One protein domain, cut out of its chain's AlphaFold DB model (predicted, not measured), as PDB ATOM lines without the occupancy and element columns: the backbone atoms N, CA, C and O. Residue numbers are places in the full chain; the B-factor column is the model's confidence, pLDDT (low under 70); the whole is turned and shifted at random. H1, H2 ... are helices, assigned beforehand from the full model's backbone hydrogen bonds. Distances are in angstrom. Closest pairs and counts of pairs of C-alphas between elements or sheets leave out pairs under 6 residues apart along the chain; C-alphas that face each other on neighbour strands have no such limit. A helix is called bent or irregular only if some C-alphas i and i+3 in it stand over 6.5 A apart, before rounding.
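This is residues 36 to 144 of the 287 residues of an uncharacterized protein of Chloroflexi bacterium HGW-Chloroflexi-9 (UniProt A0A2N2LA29). Four long helices, H1, H2, H4 and H5, make an elongated up-and-down bundle, each running against the one before it in the chain. The short helix H3 lies beyond one end of it, between H2 and H4 along the chain. The printed part has 109 residues with five named helices, H1 to H5 in order, and no named strand; the class is all helix. It is compact, with a radius of gyration of the C-alphas of 14.3 A and spans of 49 by 24 by 18 A.

H1, residues 38 to 56, and H2, residues 63 to 83, form a helical hairpin at a shallow tilt of 12 degrees; their closest C-alphas, of His 39 and Val 79, are 5.8 A apart. H3, residues 85 to 89, is close to H2 but not clearly touching, and apart from H1. H4, residues 96 to 115, touches H2 with residues 98 to 106 alone, opposite ways at 38 degrees, only just a steep tilt; the closest C-alphas, of Ala 69 and Ala 102, are 4.7 A apart. H5, residues 118 to 142, forms a helical hairpin with H4, closest at the C-alphas of Phe 97 and Glu 139, 6.4 A. H5 also touches H1, closest at the C-alphas of Thr 48 and Gly 129, 3.6 A. Each O i to N i+4 pair is within hydrogen-bond range in H1, H2 and H3, against 12 of 16 in H4 and 18 of 21 in H5.

H1 begins at C-alpha 38 (90.928, 100.152, 102.355) and is 26.3 A long; H2 is 29.8 A, H3 6.1 A and H4 29.6 A. H4 is irregular, with C-alphas 106 and 109 7.0 A apart. H5, 37.0 A, ends at C-alpha 142 (109.112, 100.848, 98.991).

The C-alphas farthest apart, of Ala 90 and Gly 118, are 49.6 A apart. The printed part has no cut, no link is long, and no printed residue has a pLDDT under 70.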
ATOM      1  N   VAL A  36      97.462 103.288 105.443       88.69
ATOM      2  CA  VAL A  36      96.776 101.993 105.385       88.69
ATOM      3  C   VAL A  36      95.449 102.229 104.673       88.69
ATOM      4  O   VAL A  36      94.517 102.799 105.239       88.69
ATOM      5  N   SER A  37      95.391 101.872 103.393       93.94
ATOM      6  CA  SER A  37      94.210 102.102 102.565       93.94
ATOM      7  C   SER A  37      93.228 100.935 102.669       93.94
ATOM      8  O   SER A  37      93.617  99.789 102.891       93.94
ATOM      9  N   ALA A  38      91.939 101.205 102.440       95.38
ATOM     10  CA  ALA A  38      90.928 100.152 102.355       95.38
ATOM     11  C   ALA A  38      91.289  99.094 101.293       95.38
ATOM     12  O   ALA A  38      91.050  97.909 101.497       95.38
ATOM     13  N   HIS A  39      91.945  99.499 100.199       94.88
ATOM     14  CA  HIS A  39      92.410  98.594  99.148       94.88
ATOM     15  C   HIS A  39      93.460  97.592  99.657       94.88
ATOM     16  O   HIS A  39      93.382  96.413  99.318       94.88
ATOM     17  N   MET A  40      94.391  98.020 100.523       96.75
ATOM     18  CA  MET A  40      95.357  97.113 101.163       96.75
ATOM     19  C   MET A  40      94.656  96.081 102.051       96.75
ATOM     20  O   MET A  40      95.012  94.904 102.039       96.75
ATOM     21  N   ALA A  41      93.642  96.505 102.808       97.19
ATOM     22  CA  ALA A  41      92.864  95.593 103.640       97.19
ATOM     23  C   ALA A  41      92.088  94.578 102.784       97.19
ATOM     24  O   ALA A  41      92.090  93.388 103.091       97.19
ATOM     25  N   VAL A  42      91.486  95.030 101.677       97.56
ATOM     26  CA  VAL A  42      90.753  94.169 100.736       97.56
ATOM     27  C   VAL A  42      91.673  93.135 100.090       97.56
ATOM     28  O   VAL A  42      91.343  91.951 100.114       97.56
ATOM     29  N   ILE A  43      92.837  93.533  99.560       97.81
ATOM     30  CA  ILE A  43      93.757  92.573  98.930       97.81
ATOM     31  C   ILE A  43      94.359  91.600  99.953       97.81
ATOM     32  O   ILE A  43      94.501  90.416  99.659       97.81
ATOM     33  N   THR A  44      94.626  92.058 101.180       98.12
ATOM     34  CA  THR A  44      95.077  91.188 102.279       98.12
ATOM     35  C   THR A  44      93.997  90.175 102.652       98.12
ATOM     36  O   THR A  44      94.285  88.989 102.809       98.12
ATOM     37  N   GLY A  45      92.740  90.619 102.753       98.12
ATOM     38  CA  GLY A  45      91.594  89.746 102.995       98.12
ATOM     39  C   GLY A  45      91.416  88.713 101.884       98.12
ATOM     40  O   GLY A  45      91.217  87.536 102.173       98.12
ATOM     41  N   LEU A  46      91.570  89.123 100.622       98.06
ATOM     42  CA  LEU A  46      91.525  88.231  99.465       98.06
ATOM     43  C   LEU A  46      92.651  87.188  99.496       98.06
ATOM     44  O   LEU A  46      92.378  86.000  99.350       98.06
ATOM     45  N   ALA A  47      93.898  87.601  99.725       98.12
ATOM     46  CA  ALA A  47      95.040  86.694  99.843       98.12
ATOM     47  C   ALA A  47      94.884  85.712 101.016       98.12
ATOM     48  O   ALA A  47      95.182  84.522 100.884       98.12
ATOM     49  N   THR A  48      94.359  86.193 102.146       98.44
ATOM     50  CA  THR A  48      94.042  85.361 103.314       98.44
ATOM     51  C   THR A  48      92.956  84.349 102.983       98.44
ATOM     52  O   THR A  48      93.112  83.171 103.292       98.44
ATOM     53  N   PHE A  49      91.891  84.775 102.302       97.88
ATOM     54  CA  PHE A  49      90.835  83.885 101.840       97.88
ATOM     55  C   PHE A  49      91.380  82.816 100.891       97.88
ATOM     56  O   PHE A  49      91.131  81.642 101.125       97.88
ATOM     57  N   VAL A  50      92.173  83.187  99.880       97.69
ATOM     58  CA  VAL A  50      92.803  82.231  98.951       97.69
ATOM     59  C   VAL A  50      93.673  81.225  99.704       97.69
ATOM     60  O   VAL A  50      93.572  80.027  99.455       97.69
ATOM     61  N   THR A  51      94.494  81.693 100.650       97.88
ATOM     62  CA  THR A  51      95.387  80.836 101.444       97.88
ATOM     63  C   THR A  51      94.595  79.860 102.311       97.88
ATOM     64  O   THR A  51      94.858  78.661 102.283       97.88
ATOM     65  N   LEU A  52      93.591  80.350 103.044       97.25
ATOM     66  CA  LEU A  52      92.713  79.519 103.867       97.25
ATOM     67  C   LEU A  52      91.945  78.511 103.027       97.25
ATOM     68  O   LEU A  52      91.896  77.336 103.365       97.25
ATOM     69  N   ALA A  53      91.348  78.969 101.932       96.25
ATOM     70  CA  ALA A  53      90.537  78.129 101.080       96.25
ATOM     71  C   ALA A  53      91.405  77.025 100.453       96.25
ATOM     72  O   ALA A  53      91.003  75.868 100.460       96.25
ATOM     73  N   PHE A  54      92.622  77.344 100.001       97.00
ATOM     74  CA  PHE A  54      93.557  76.345  99.484       97.00
ATOM     75  C   PHE A  54      93.979  75.312 100.541       97.00
ATOM     76  O   PHE A  54      94.013  74.125 100.239       97.00
ATOM     77  N   VAL A  55      94.280  75.750 101.769       96.69
ATOM     78  CA  VAL A  55      94.775  74.866 102.840       96.69
ATOM     79  C   VAL A  55      93.661  74.034 103.492       96.69
ATOM     80  O   VAL A  55      93.926  72.930 103.955       96.69
ATOM     81  N   LEU A  56      92.427  74.544 103.566       96.00
ATOM     82  CA  LEU A  56      91.332  73.912 104.319       96.00
ATOM     83  C   LEU A  56      90.342  73.118 103.455       96.00
ATOM     84  O   LEU A  56      89.568  72.332 104.000       96.00
ATOM     85  N   VAL A  57      90.310  73.333 102.136       95.56
ATOM     86  CA  VAL A  57      89.386  72.629 101.233       95.56
ATOM     87  C   VAL A  57      90.091  71.432 100.603       95.56
ATOM     88  O   VAL A  57      90.946  71.592  99.736       95.56
ATOM     89  N   GLU A  58      89.683  70.224 100.992       91.69
ATOM     90  CA  GLU A  58      90.169  68.971 100.406       91.69
ATOM     91  C   GLU A  58      89.132  68.383  99.423       91.69
ATOM     92  O   GLU A  58      87.961  68.240  99.793       91.69
ATOM     93  N   PRO A  59      89.515  68.001  98.184       90.81
ATOM     94  CA  PRO A  59      90.838  68.143  97.563       90.81
ATOM     95  C   PRO A  59      91.137  69.584  97.110       90.81
ATOM     96  O   PRO A  59      90.287  70.231  96.497       90.81
ATOM     97  N   SER A  60      92.372  70.044  97.340       89.56
ATOM     98  CA  SER A  60      92.829  71.406  97.040       89.56
ATOM     99  C   SER A  60      92.921  71.648  95.520       89.56
ATOM    100  O   SER A  60      93.760  71.064  94.816       89.56
ATOM    101  N   PRO A  61      92.061  72.504  94.934       91.81
ATOM    102  CA  PRO A  61      92.085  72.723  93.498       91.81
ATOM    103  C   PRO A  61      93.285  73.608  93.132       91.81
ATOM    104  O   PRO A  61      93.265  74.812  93.354       91.81
ATOM    105  N   ARG A  62      94.341  73.049  92.525       91.88
ATOM    106  CA  ARG A  62      95.577  73.799  92.184       91.88
ATOM    107  C   ARG A  62      95.342  75.061  91.341       91.88
ATOM    108  O   ARG A  62      96.105  76.019  91.438       91.88
ATOM    109  N   TRP A  63      94.280  75.085  90.535       93.88
ATOM    110  CA  TRP A  63      93.900  76.255  89.737       93.88
ATOM    111  C   TRP A  63      93.459  77.456  90.593       93.88
ATOM    112  O   TRP A  63      93.541  78.586  90.113       93.88
ATOM    113  N   TRP A  64      93.074  77.257  91.862       93.94
ATOM    114  CA  TRP A  64      92.809  78.360  92.794       93.94
ATOM    115  C   TRP A  64      94.027  79.228  93.051       93.94
ATOM    116  O   TRP A  64      93.874  80.439  93.160       93.94
ATOM    117  N   LEU A  65      95.229  78.657  93.088       96.19
ATOM    118  CA  LEU A  65      96.442  79.452  93.280       96.19
ATOM    119  C   LEU A  65      96.747  80.317  92.062       96.19
ATOM    120  O   LEU A  65      97.188  81.449  92.218       96.19
ATOM    121  N   LEU A  66      96.452  79.824  90.857       97.06
ATOM    122  CA  LEU A  66      96.600  80.607  89.629       97.06
ATOM    123  C   LEU A  66      95.613  81.780  89.602       97.06
ATOM    124  O   LEU A  66      96.004  82.904  89.295       97.06
ATOM    125  N   LEU A  67      94.352  81.538  89.976       97.12
ATOM    126  CA  LEU A  67      93.360  82.608  90.103       97.12
ATOM    127  C   LEU A  67      93.706  83.584  91.225       97.12
ATOM    128  O   LEU A  67      93.565  84.789  91.042       97.12
ATOM    129  N   GLY A  68      94.180  83.080  92.363       97.56
ATOM    130  CA  GLY A  68      94.621  83.889  93.491       97.56
ATOM    131  C   GLY A  68      95.800  84.781  93.123       97.56
ATOM    132  O   GLY A  68      95.757  85.977  93.395       97.56
ATOM    133  N   ALA A  69      96.807  84.234  92.439       98.00
ATOM    134  CA  ALA A  69      97.950  84.990  91.945       98.00
ATOM    135  C   ALA A  69      97.513  86.062  90.939       98.00
ATOM    136  O   ALA A  69      97.909  87.214  91.081       98.00
ATOM    137  N   ALA A  70      96.640  85.731  89.982       98.06
ATOM    138  CA  ALA A  70      96.090  86.710  89.045       98.06
ATOM    139  C   ALA A  70      95.314  87.824  89.767       98.06
ATOM    140  O   ALA A  70      95.550  89.006  89.522       98.06
ATOM    141  N   ALA A  71      94.425  87.467  90.695       98.00
ATOM    142  CA  ALA A  71      93.628  88.433  91.442       98.00
ATOM    143  C   ALA A  71      94.501  89.347  92.316       98.00
ATOM    144  O   ALA A  71      94.245  90.546  92.401       98.00
ATOM    145  N   VAL A  72      95.563  88.802  92.911       97.88
ATOM    146  CA  VAL A  72      96.555  89.572  93.661       97.88
ATOM    147  C   VAL A  72      97.391  90.471  92.751       97.88
ATOM    148  O   VAL A  72      97.605  91.620  93.111       97.88
ATOM    149  N   ILE A  73      97.807  90.023  91.563       97.75
ATOM    150  CA  ILE A  73      98.517  90.872  90.592       97.75
ATOM    151  C   ILE A  73      97.667  92.103  90.244       97.75
ATOM    152  O   ILE A  73      98.127  93.235  90.391       97.75
ATOM    153  N   PHE A  74      96.408  91.898  89.842       97.88
ATOM    154  CA  PHE A  74      95.516  93.004  89.481       97.88
ATOM    155  C   PHE A  74      95.148  93.878  90.683       97.88
ATOM    156  O   PHE A  74      95.118  95.104  90.577       97.88
ATOM    157  N   GLY A  75      94.896  93.259  91.838       97.44
ATOM    158  CA  GLY A  75      94.630  93.981  93.075       97.44
ATOM    159  C   GLY A  75      95.814  94.854  93.482       97.44
ATOM    160  O   GLY A  75      95.618  95.996  93.890       97.44
ATOM    161  N   MET A  76      97.037  94.341  93.340       97.62
ATOM    162  CA  MET A  76      98.250  95.030  93.757       97.62
ATOM    163  C   MET A  76      98.583  96.193  92.825       97.62
ATOM    164  O   MET A  76      98.903  97.273  93.314       97.62
ATOM    165  N   ASP A  77      98.414  96.031  91.508       96.75
ATOM    166  CA  ASP A  77      98.527  97.145  90.554       96.75
ATOM    167  C   ASP A  77      97.537  98.271  90.906       96.75
ATOM    168  O   ASP A  77      97.919  99.441  90.990       96.75
ATOM    169  N   GLY A  78      96.289  97.918  91.238       95.62
ATOM    170  CA  GLY A  78      95.286  98.872  91.711       95.62
ATOM    171  C   GLY A  78      95.677  99.569  93.019       95.62
ATOM    172  O   GLY A  78      95.557 100.790  93.125       95.62
ATOM    173  N   VAL A  79      96.185  98.821  94.005       96.50
ATOM    174  CA  VAL A  79      96.655  99.361  95.293       96.50
ATOM    175  C   VAL A  79      97.819 100.332  95.090       96.50
ATOM    176  O   VAL A  79      97.802 101.420  95.667       96.50
ATOM    177  N   LEU A  80      98.800  99.976  94.260       95.38
ATOM    178  CA  LEU A  80      99.965 100.810  93.959       95.38
ATOM    179  C   LEU A  80      99.548 102.119  93.283       95.38
ATOM    180  O   LEU A  80      99.920 103.196  93.749       95.38
ATOM    181  N   ARG A  81      98.704 102.045  92.247       94.12
ATOM    182  CA  ARG A  81      98.197 103.229  91.532       94.12
ATOM    183  C   ARG A  81      97.312 104.114  92.407       94.12
ATOM    184  O   ARG A  81      97.369 105.337  92.287       94.12
ATOM    185  N   ALA A  82      96.515 103.522  93.298       93.31
ATOM    186  CA  ALA A  82      95.670 104.262  94.232       93.31
ATOM    187  C   ALA A  82      96.487 104.947  95.339       93.31
ATOM    188  O   ALA A  82      96.175 106.076  95.718       93.31
ATOM    189  N   ALA A  83      97.527 104.286  95.855       91.88
ATOM    190  CA  ALA A  83      98.395 104.840  96.889       91.88
ATOM    191  C   ALA A  83      99.328 105.930  96.338       91.88
ATOM    192  O   ALA A  83      99.513 106.963  96.981       91.88
ATOM    193  N   TRP A  84      99.885 105.721  95.141       89.88
ATOM    194  CA  TRP A  84     100.925 106.571  94.561       89.88
ATOM    195  C   TRP A  84     100.647 106.905  93.099       89.88
ATOM    196  O   TRP A  84     101.343 106.470  92.190       89.88
ATOM    197  N   ARG A  85      99.649 107.750  92.858       88.00
ATOM    198  CA  ARG A  85      99.263 108.134  91.495       88.00
ATOM    199  C   ARG A  85     100.386 108.825  90.704       88.00
ATOM    200  O   ARG A  85     100.622 108.480  89.553       88.00
ATOM    201  N   HIS A  86     101.107 109.759  91.331       85.31
ATOM    202  CA  HIS A  86     102.093 110.602  90.642       85.31
ATOM    203  C   HIS A  86     103.317 109.832  90.093       85.31
ATOM    204  O   HIS A  86     103.657 110.051  88.933       85.31
ATOM    205  N   PRO A  87     103.990 108.932  90.846       82.44
ATOM    206  CA  PRO A  87     105.118 108.168  90.299       82.44
ATOM    207  C   PRO A  87     104.750 107.303  89.081       82.44
ATOM    208  O   PRO A  87     105.496 107.267  88.107       82.44
ATOM    209  N   PHE A  88     103.569 106.675  89.089       85.50
ATOM    210  CA  PHE A  88     103.123 105.818  87.983       85.50
ATOM    211  C   PHE A  88     102.563 106.603  86.784       85.50
ATOM    212  O   PHE A  88     102.664 106.133  85.655       85.50
ATOM    213  N   GLU A  89     102.018 107.808  86.988       83.81
ATOM    214  CA  GLU A  89     101.688 108.727  85.882       83.81
ATOM    215  C   GLU A  89     102.946 109.279  85.195       83.81
ATOM    216  O   GLU A  89     102.924 109.533  83.994       83.81
ATOM    217  N   ALA A  90     104.058 109.397  85.929       79.88
ATOM    218  CA  ALA A  90     105.357 109.800  85.392       79.88
ATOM    219  C   ALA A  90     106.086 108.683  84.615       79.88
ATOM    220  O   ALA A  90     107.229 108.873  84.206       79.88
ATOM    221  N   GLY A  91     105.440 107.529  84.404       80.50
ATOM    222  CA  GLY A  91     105.971 106.431  83.595       80.50
ATOM    223  C   GLY A  91     106.746 105.362  84.367       80.50
ATOM    224  O   GLY A  91     107.343 104.503  83.727       80.50
ATOM    225  N   GLN A  92     106.736 105.362  85.707       84.00
ATOM    226  CA  GLN A  92     107.275 104.220  86.455       84.00
ATOM    227  C   GLN A  92     106.470 102.949  86.163       84.00
ATOM    228  O   GLN A  92     105.237 102.958  86.135       84.00
ATOM    229  N   GLU A  93     107.174 101.836  85.978       88.19
ATOM    230  CA  GLU A  93     106.556 100.542  85.714       88.19
ATOM    231  C   GLU A  93     106.097  99.878  87.019       88.19
ATOM    232  O   GLU A  93     106.853  99.771  87.983       88.19
ATOM    233  N   THR A  94     104.855  99.387  87.053       92.19
ATOM    234  CA  THR A  94     104.333  98.632  88.207       92.19
ATOM    235  C   THR A  94     104.790  97.177  88.204       92.19
ATOM    236  O   THR A  94     104.815  96.556  89.262       92.19
ATOM    237  N   ALA A  95     105.182  96.633  87.046       92.62
ATOM    238  CA  ALA A  95     105.459  95.209  86.857       92.62
ATOM    239  C   ALA A  95     106.444  94.593  87.877       92.62
ATOM    240  O   ALA A  95     106.115  93.526  88.405       92.62
ATOM    241  N   PRO A  96     107.576  95.236  88.240       93.38
ATOM    242  CA  PRO A  96     108.493  94.704  89.255       93.38
ATOM    243  C   PRO A  96     107.817  94.397  90.599       93.38
ATOM    244  O   PRO A  96     108.062  93.345  91.179       93.38
ATOM    245  N   PHE A  97     106.894  95.262  91.037       95.12
ATOM    246  CA  PHE A  97     106.173  95.161  92.314       95.12
ATOM    247  C   PHE A  97     105.114  94.047  92.336       95.12
ATOM    248  O   PHE A  97     104.512  93.781  93.376       95.12
ATOM    249  N   LEU A  98     104.837  93.410  91.194       97.12
ATOM    250  CA  LEU A  98     103.791  92.390  91.067       97.12
ATOM    251  C   LEU A  98     104.353  90.966  91.136       97.12
ATOM    252  O   LEU A  98     103.613  90.030  91.447       97.12
ATOM    253  N   PHE A  99     105.653  90.790  90.884       97.44
ATOM    254  CA  PHE A  99     106.288  89.474  90.848       97.44
ATOM    255  C   PHE A  99     106.315  88.790  92.215       97.44
ATOM    256  O   PHE A  99     105.927  87.624  92.327       97.44
ATOM    257  N   LEU A 100     106.734  89.504  93.261       98.12
ATOM    258  CA  LEU A 100     106.825  88.941  94.605       98.12
ATOM    259  C   LEU A 100     105.447  88.561  95.181       98.12
ATOM    260  O   LEU A 100     105.301  87.413  95.607       98.12
ATOM    261  N   PRO A 101     104.410  89.421  95.135       98.50
ATOM    262  CA  PRO A 101     103.053  89.041  95.534       98.50
ATOM    263  C   PRO A 101     102.512  87.806  94.809       98.50
ATOM    264  O   PRO A 101     101.920  86.929  95.441       98.50
ATOM    265  N   ALA A 102     102.743  87.701  93.497       98.38
ATOM    266  CA  ALA A 102     102.309  86.549  92.716       98.38
ATOM    267  C   ALA A 102     103.006  85.260  93.172       98.38
ATOM    268  O   ALA A 102     102.343  84.265  93.470       98.38
ATOM    269  N   LEU A 103     104.339  85.278  93.272       98.44
ATOM    270  CA  LEU A 103     105.120  84.115  93.693       98.44
ATOM    271  C   LEU A 103     104.826  83.712  95.141       98.44
ATOM    272  O   LEU A 103     104.788  82.519  95.435       98.44
ATOM    273  N   TYR A 104     104.548  84.676  96.021       98.69
ATOM    274  CA  TYR A 104     104.135  84.408  97.397       98.69
ATOM    275  C   TYR A 104     102.866  83.551  97.431       98.69
ATOM    276  O   TYR A 104     102.840  82.508  98.085       98.69
ATOM    277  N   ILE A 105     101.833  83.947  96.680       98.50
ATOM    278  CA  ILE A 105     100.564  83.210  96.609       98.50
ATOM    279  C   ILE A 105     100.742  81.828  95.980       98.50
ATOM    280  O   ILE A 105     100.071  80.883  96.386       98.50
ATOM    281  N   LEU A 106     101.655  81.677  95.022       98.31
ATOM    282  CA  LEU A 106     101.925  80.381  94.399       98.31
ATOM    283  C   LEU A 106     102.729  79.429  95.298       98.31
ATOM    284  O   LEU A 106     102.588  78.215  95.158       98.31
ATOM    285  N   ALA A 107     103.569  79.946  96.198       98.31
ATOM    286  CA  ALA A 107     104.489  79.134  96.993       98.31
ATOM    287  C   ALA A 107     104.009  78.887  98.430       98.31
ATOM    288  O   ALA A 107     104.042  77.758  98.916       98.31
ATOM    289  N   VAL A 108     103.574  79.931  99.137       98.44
ATOM    290  CA  VAL A 108     103.377  79.877 100.593       98.44
ATOM    291  C   VAL A 108     102.196  78.993 101.010       98.44
ATOM    292  O   VAL A 108     102.407  78.134 101.868       98.44
ATOM    293  N   PRO A 109     100.993  79.096 100.410       98.38
ATOM    294  CA  PRO A 109      99.880  78.205 100.750       98.38
ATOM    295  C   PRO A 109     100.220  76.725 100.535       98.38
ATOM    296  O   PRO A 109      99.874  75.883 101.359       98.38
ATOM    297  N   VAL A 110     100.964  76.419  99.469       97.81
ATOM    298  CA  VAL A 110     101.409  75.058  99.132       97.81
ATOM    299  C   VAL A 110     102.432  74.536 100.135       97.81
ATOM    300  O   VAL A 110     102.373  73.380 100.554       97.81
ATOM    301  N   LEU A 111     103.372  75.388 100.549       97.69
ATOM    302  CA  LEU A 111     104.328  75.035 101.589       97.69
ATOM    303  C   LEU A 111     103.606  74.734 102.911       97.69
ATOM    304  O   LEU A 111     103.956  73.764 103.582       97.69
ATOM    305  N   ILE A 112     102.596  75.533 103.272       97.69
ATOM    306  CA  ILE A 112     101.791  75.318 104.481       97.69
ATOM    307  C   ILE A 112     101.031  73.996 104.385       97.69
ATOM    308  O   ILE A 112     101.177  73.175 105.281       97.69
ATOM    309  N   GLU A 113     100.295  73.750 103.298       96.75
ATOM    310  CA  GLU A 113      99.554  72.499 103.072       96.75
ATOM    311  C   GLU A 113     100.454  71.260 103.235       96.75
ATOM    312  O   GLU A 113     100.065  70.265 103.845       96.75
ATOM    313  N   HIS A 114     101.692  71.317 102.733       95.81
ATOM    314  CA  HIS A 114     102.597  70.172 102.809       95.81
ATOM    315  C   HIS A 114     103.174  69.920 104.212       95.81
ATOM    316  O   HIS A 114     103.504  68.778 104.541       95.81
ATOM    317  N   ASN A 115     103.323  70.964 105.034       96.19
ATOM    318  CA  ASN A 115     104.005  70.888 106.333       96.19
ATOM    319  C   ASN A 115     103.061  70.929 107.536       96.19
ATOM    320  O   ASN A 115     103.414  70.444 108.610       96.19
ATOM    321  N   ALA A 116     101.874  71.501 107.375       95.31
ATOM    322  CA  ALA A 116     100.891  71.668 108.426       95.31
ATOM    323  C   ALA A 116      99.756  70.663 108.232       95.31
ATOM    324  O   ALA A 116      99.106  70.636 107.193       95.31
ATOM    325  N   ARG A 117      99.494  69.843 109.251       91.50
ATOM    326  CA  ARG A 117      98.351  68.921 109.271       91.50
ATOM    327  C   ARG A 117      97.500  69.155 110.509       91.50
ATOM    328  O   ARG A 117      98.004  69.601 111.541       91.50
ATOM    329  N   GLY A 118      96.220  68.811 110.400       93.00
ATOM    330  CA  GLY A 118      95.266  68.903 111.501       93.00
ATOM    331  C   GLY A 118      95.095  70.338 111.998       93.00
ATOM    332  O   GLY A 118      94.956  71.270 111.211       93.00
ATOM    333  N   GLU A 119      95.130  70.517 113.315       94.50
ATOM    334  CA  GLU A 119      94.806  71.787 113.976       94.50
ATOM    335  C   GLU A 119      95.793  72.923 113.665       94.50
ATOM    336  O   GLU A 119      95.424  74.091 113.755       94.50
ATOM    337  N   TRP A 120      97.024  72.609 113.239       96.75
ATOM    338  CA  TRP A 120      98.033  73.612 112.873       96.75
ATOM    339  C   TRP A 120      97.818  74.236 111.492       96.75
ATOM    340  O   TRP A 120      98.371  75.302 111.216       96.75
ATOM    341  N   ALA A 121      97.008  73.615 110.630       96.50
ATOM    342  CA  ALA A 121      96.768  74.109 109.277       96.50
ATOM    343  C   ALA A 121      96.089  75.490 109.284       96.50
ATOM    344  O   ALA A 121      96.549  76.411 108.611       96.50
ATOM    345  N   LEU A 122      95.052  75.667 110.111       97.50
ATOM    346  CA  LEU A 122      94.318  76.928 110.242       97.50
ATOM    347  C   LEU A 122      95.194  78.105 110.721       97.50
ATOM    348  O   LEU A 122      95.228  79.122 110.025       97.50
ATOM    349  N   PRO A 123      95.904  78.030 111.868       98.06
ATOM    350  CA  PRO A 123      96.717  79.147 112.336       98.06
ATOM    351  C   PRO A 123      97.864  79.469 111.374       98.06
ATOM    352  O   PRO A 123      98.139  80.645 111.151       98.06
ATOM    353  N   LEU A 124      98.498  78.472 110.748       98.06
ATOM    354  CA  LEU A 124      99.563  78.729 109.774       98.06
ATOM    355  C   LEU A 124      99.028  79.356 108.482       98.06
ATOM    356  O   LEU A 124      99.651  80.281 107.966       98.06
ATOM    357  N   ALA A 125      97.857  78.935 108.002       98.00
ATOM    358  CA  ALA A 125      97.192  79.569 106.866       98.00
ATOM    359  C   ALA A 125      96.792  81.023 107.167       98.00
ATOM    360  O   ALA A 125      96.983  81.894 106.319       98.00
ATOM    361  N   LEU A 126      96.306  81.312 108.381       98.31
ATOM    362  CA  LEU A 126      96.045  82.685 108.828       98.31
ATOM    363  C   LEU A 126      97.327  83.519 108.874       98.31
ATOM    364  O   LEU A 126      97.334  84.646 108.387       98.31
ATOM    365  N   VAL A 127      98.418  82.971 109.413       98.44
ATOM    366  CA  VAL A 127      99.723  83.649 109.439       98.44
ATOM    367  C   VAL A 127     100.236  83.909 108.020       98.44
ATOM    368  O   VAL A 127     100.703  85.012 107.755       98.44
ATOM    369  N   GLY A 128     100.104  82.955 107.094       98.06
ATOM    370  CA  GLY A 128     100.461  83.148 105.683       98.06
ATOM    371  C   GLY A 128      99.616  84.233 105.008       98.06
ATOM    372  O   GLY A 128     100.144  85.132 104.358       98.06
ATOM    373  N   GLY A 129      98.301  84.214 105.231       98.00
ATOM    374  CA  GLY A 129      97.385  85.231 104.718       98.00
ATOM    375  C   GLY A 129      97.667  86.638 105.248       98.00
ATOM    376  O   GLY A 129      97.767  87.592 104.479       98.00
ATOM    377  N   LEU A 130      97.860  86.783 106.560       98.19
ATOM    378  CA  LEU A 130      98.191  88.069 107.180       98.19
ATOM    379  C   LEU A 130      99.616  88.527 106.835       98.19
ATOM    380  O   LEU A 130      99.853  89.724 106.665       98.19
ATOM    381  N   GLY A 131     100.551  87.588 106.668       98.38
ATOM    382  CA  GLY A 131     101.904  87.842 106.177       98.38
ATOM    383  C   GLY A 131     101.909  88.486 104.789       98.38
ATOM    384  O   GLY A 131     102.712  89.384 104.533       98.38
ATOM    385  N   PHE A 132     100.947  88.135 103.932       98.56
ATOM    386  CA  PHE A 132     100.730  88.822 102.659       98.56
ATOM    387  C   PHE A 132     100.370  90.313 102.833       98.56
ATOM    388  O   PHE A 132     100.761  91.153 102.021       98.56
ATOM    389  N   GLY A 133      99.673  90.684 103.908       98.12
ATOM    390  CA  GLY A 133      99.399  92.090 104.225       98.12
ATOM    391  C   GLY A 133     100.663  92.870 104.586       98.12
ATOM    392  O   GLY A 133     100.833  94.012 104.157       98.12
ATOM    393  N   VAL A 134     101.596  92.232 105.300       98.06
ATOM    394  CA  VAL A 134     102.924  92.800 105.597       98.06
ATOM    395  C   VAL A 134     103.733  92.989 104.312       98.06
ATOM    396  O   VAL A 134     104.335  94.046 104.125       98.06
ATOM    397  N   LEU A 135     103.687  92.015 103.396       98.31
ATOM    398  CA  LEU A 135     104.260  92.141 102.053       98.31
ATOM    399  C   LEU A 135     103.647  93.322 101.285       98.31
ATOM    400  O   LEU A 135     104.378  94.168 100.781       98.31
ATOM    401  N   THR A 136     102.316  93.415 101.249       98.12
ATOM    402  CA  THR A 136     101.586  94.497 100.568       98.12
ATOM    403  C   THR A 136     101.997  95.867 101.108       98.12
ATOM    404  O   THR A 136     102.242  96.796 100.339       98.12
ATOM    405  N   TRP A 137     102.107  96.000 102.433       97.56
ATOM    406  CA  TRP A 137     102.605  97.225 103.054       97.56
ATOM    407  C   TRP A 137     104.041  97.534 102.621       97.56
ATOM    408  O   TRP A 137     104.311  98.668 102.234       97.56
ATOM    409  N   GLY A 138     104.936  96.541 102.650       96.94
ATOM    410  CA  GLY A 138     106.333  96.695 102.244       96.94
ATOM    411  C   GLY A 138     106.470  97.172 100.798       96.94
ATOM    412  O   GLY A 138     107.179  98.137 100.544       96.94
ATOM    413  N   GLU A 139     105.729  96.567  99.873       96.81
ATOM    414  CA  GLU A 139     105.729  96.945  98.456       96.81
ATOM    415  C   GLU A 139     105.204  98.364  98.217       96.81
ATOM    416  O   GLU A 139     105.774  99.122  97.441       96.81
ATOM    417  N   VAL A 140     104.127  98.769  98.898       96.06
ATOM    418  CA  VAL A 140     103.618 100.140  98.746       96.06
ATOM    419  C   VAL A 140     104.564 101.144  99.399       96.06
ATOM    420  O   VAL A 140     104.766 102.238  98.873       96.06
ATOM    421  N   ALA A 141     105.147 100.804 100.544       95.19
ATOM    422  CA  ALA A 141     106.076 101.671 101.252       95.19
ATOM    423  C   ALA A 141     107.420 101.826 100.515       95.19
ATOM    424  O   ALA A 141     108.042 102.883 100.621       95.19
ATOM    425  N   SER A 142     107.848 100.825  99.736       94.44
ATOM    426  CA  SER A 142     109.112 100.848  98.991       94.44
ATOM    427  C   SER A 142     109.066 101.674  97.700       94.44
ATOM    428  O   SER A 142     110.122 102.009  97.178       94.44
ATOM    429  N   VAL A 143     107.888 102.078  97.201       93.06
ATOM    430  CA  VAL A 143     107.774 102.919  95.986       93.06
ATOM    431  C   VAL A 143     108.504 104.262  96.136       93.06
ATOM    432  O   VAL A 143     109.036 104.810  95.174       93.06
ATOM    433  N   ARG A 144     108.537 104.828  97.348       89.12
ATOM    434  CA  ARG A 144     109.163 106.130  97.617       89.12
ATOM    435  C   ARG A 144     110.552 105.962  98.223       89.12
ATOM    436  O   ARG A 144     110.684 105.931  99.443       89.12
TER     437      ARG A 144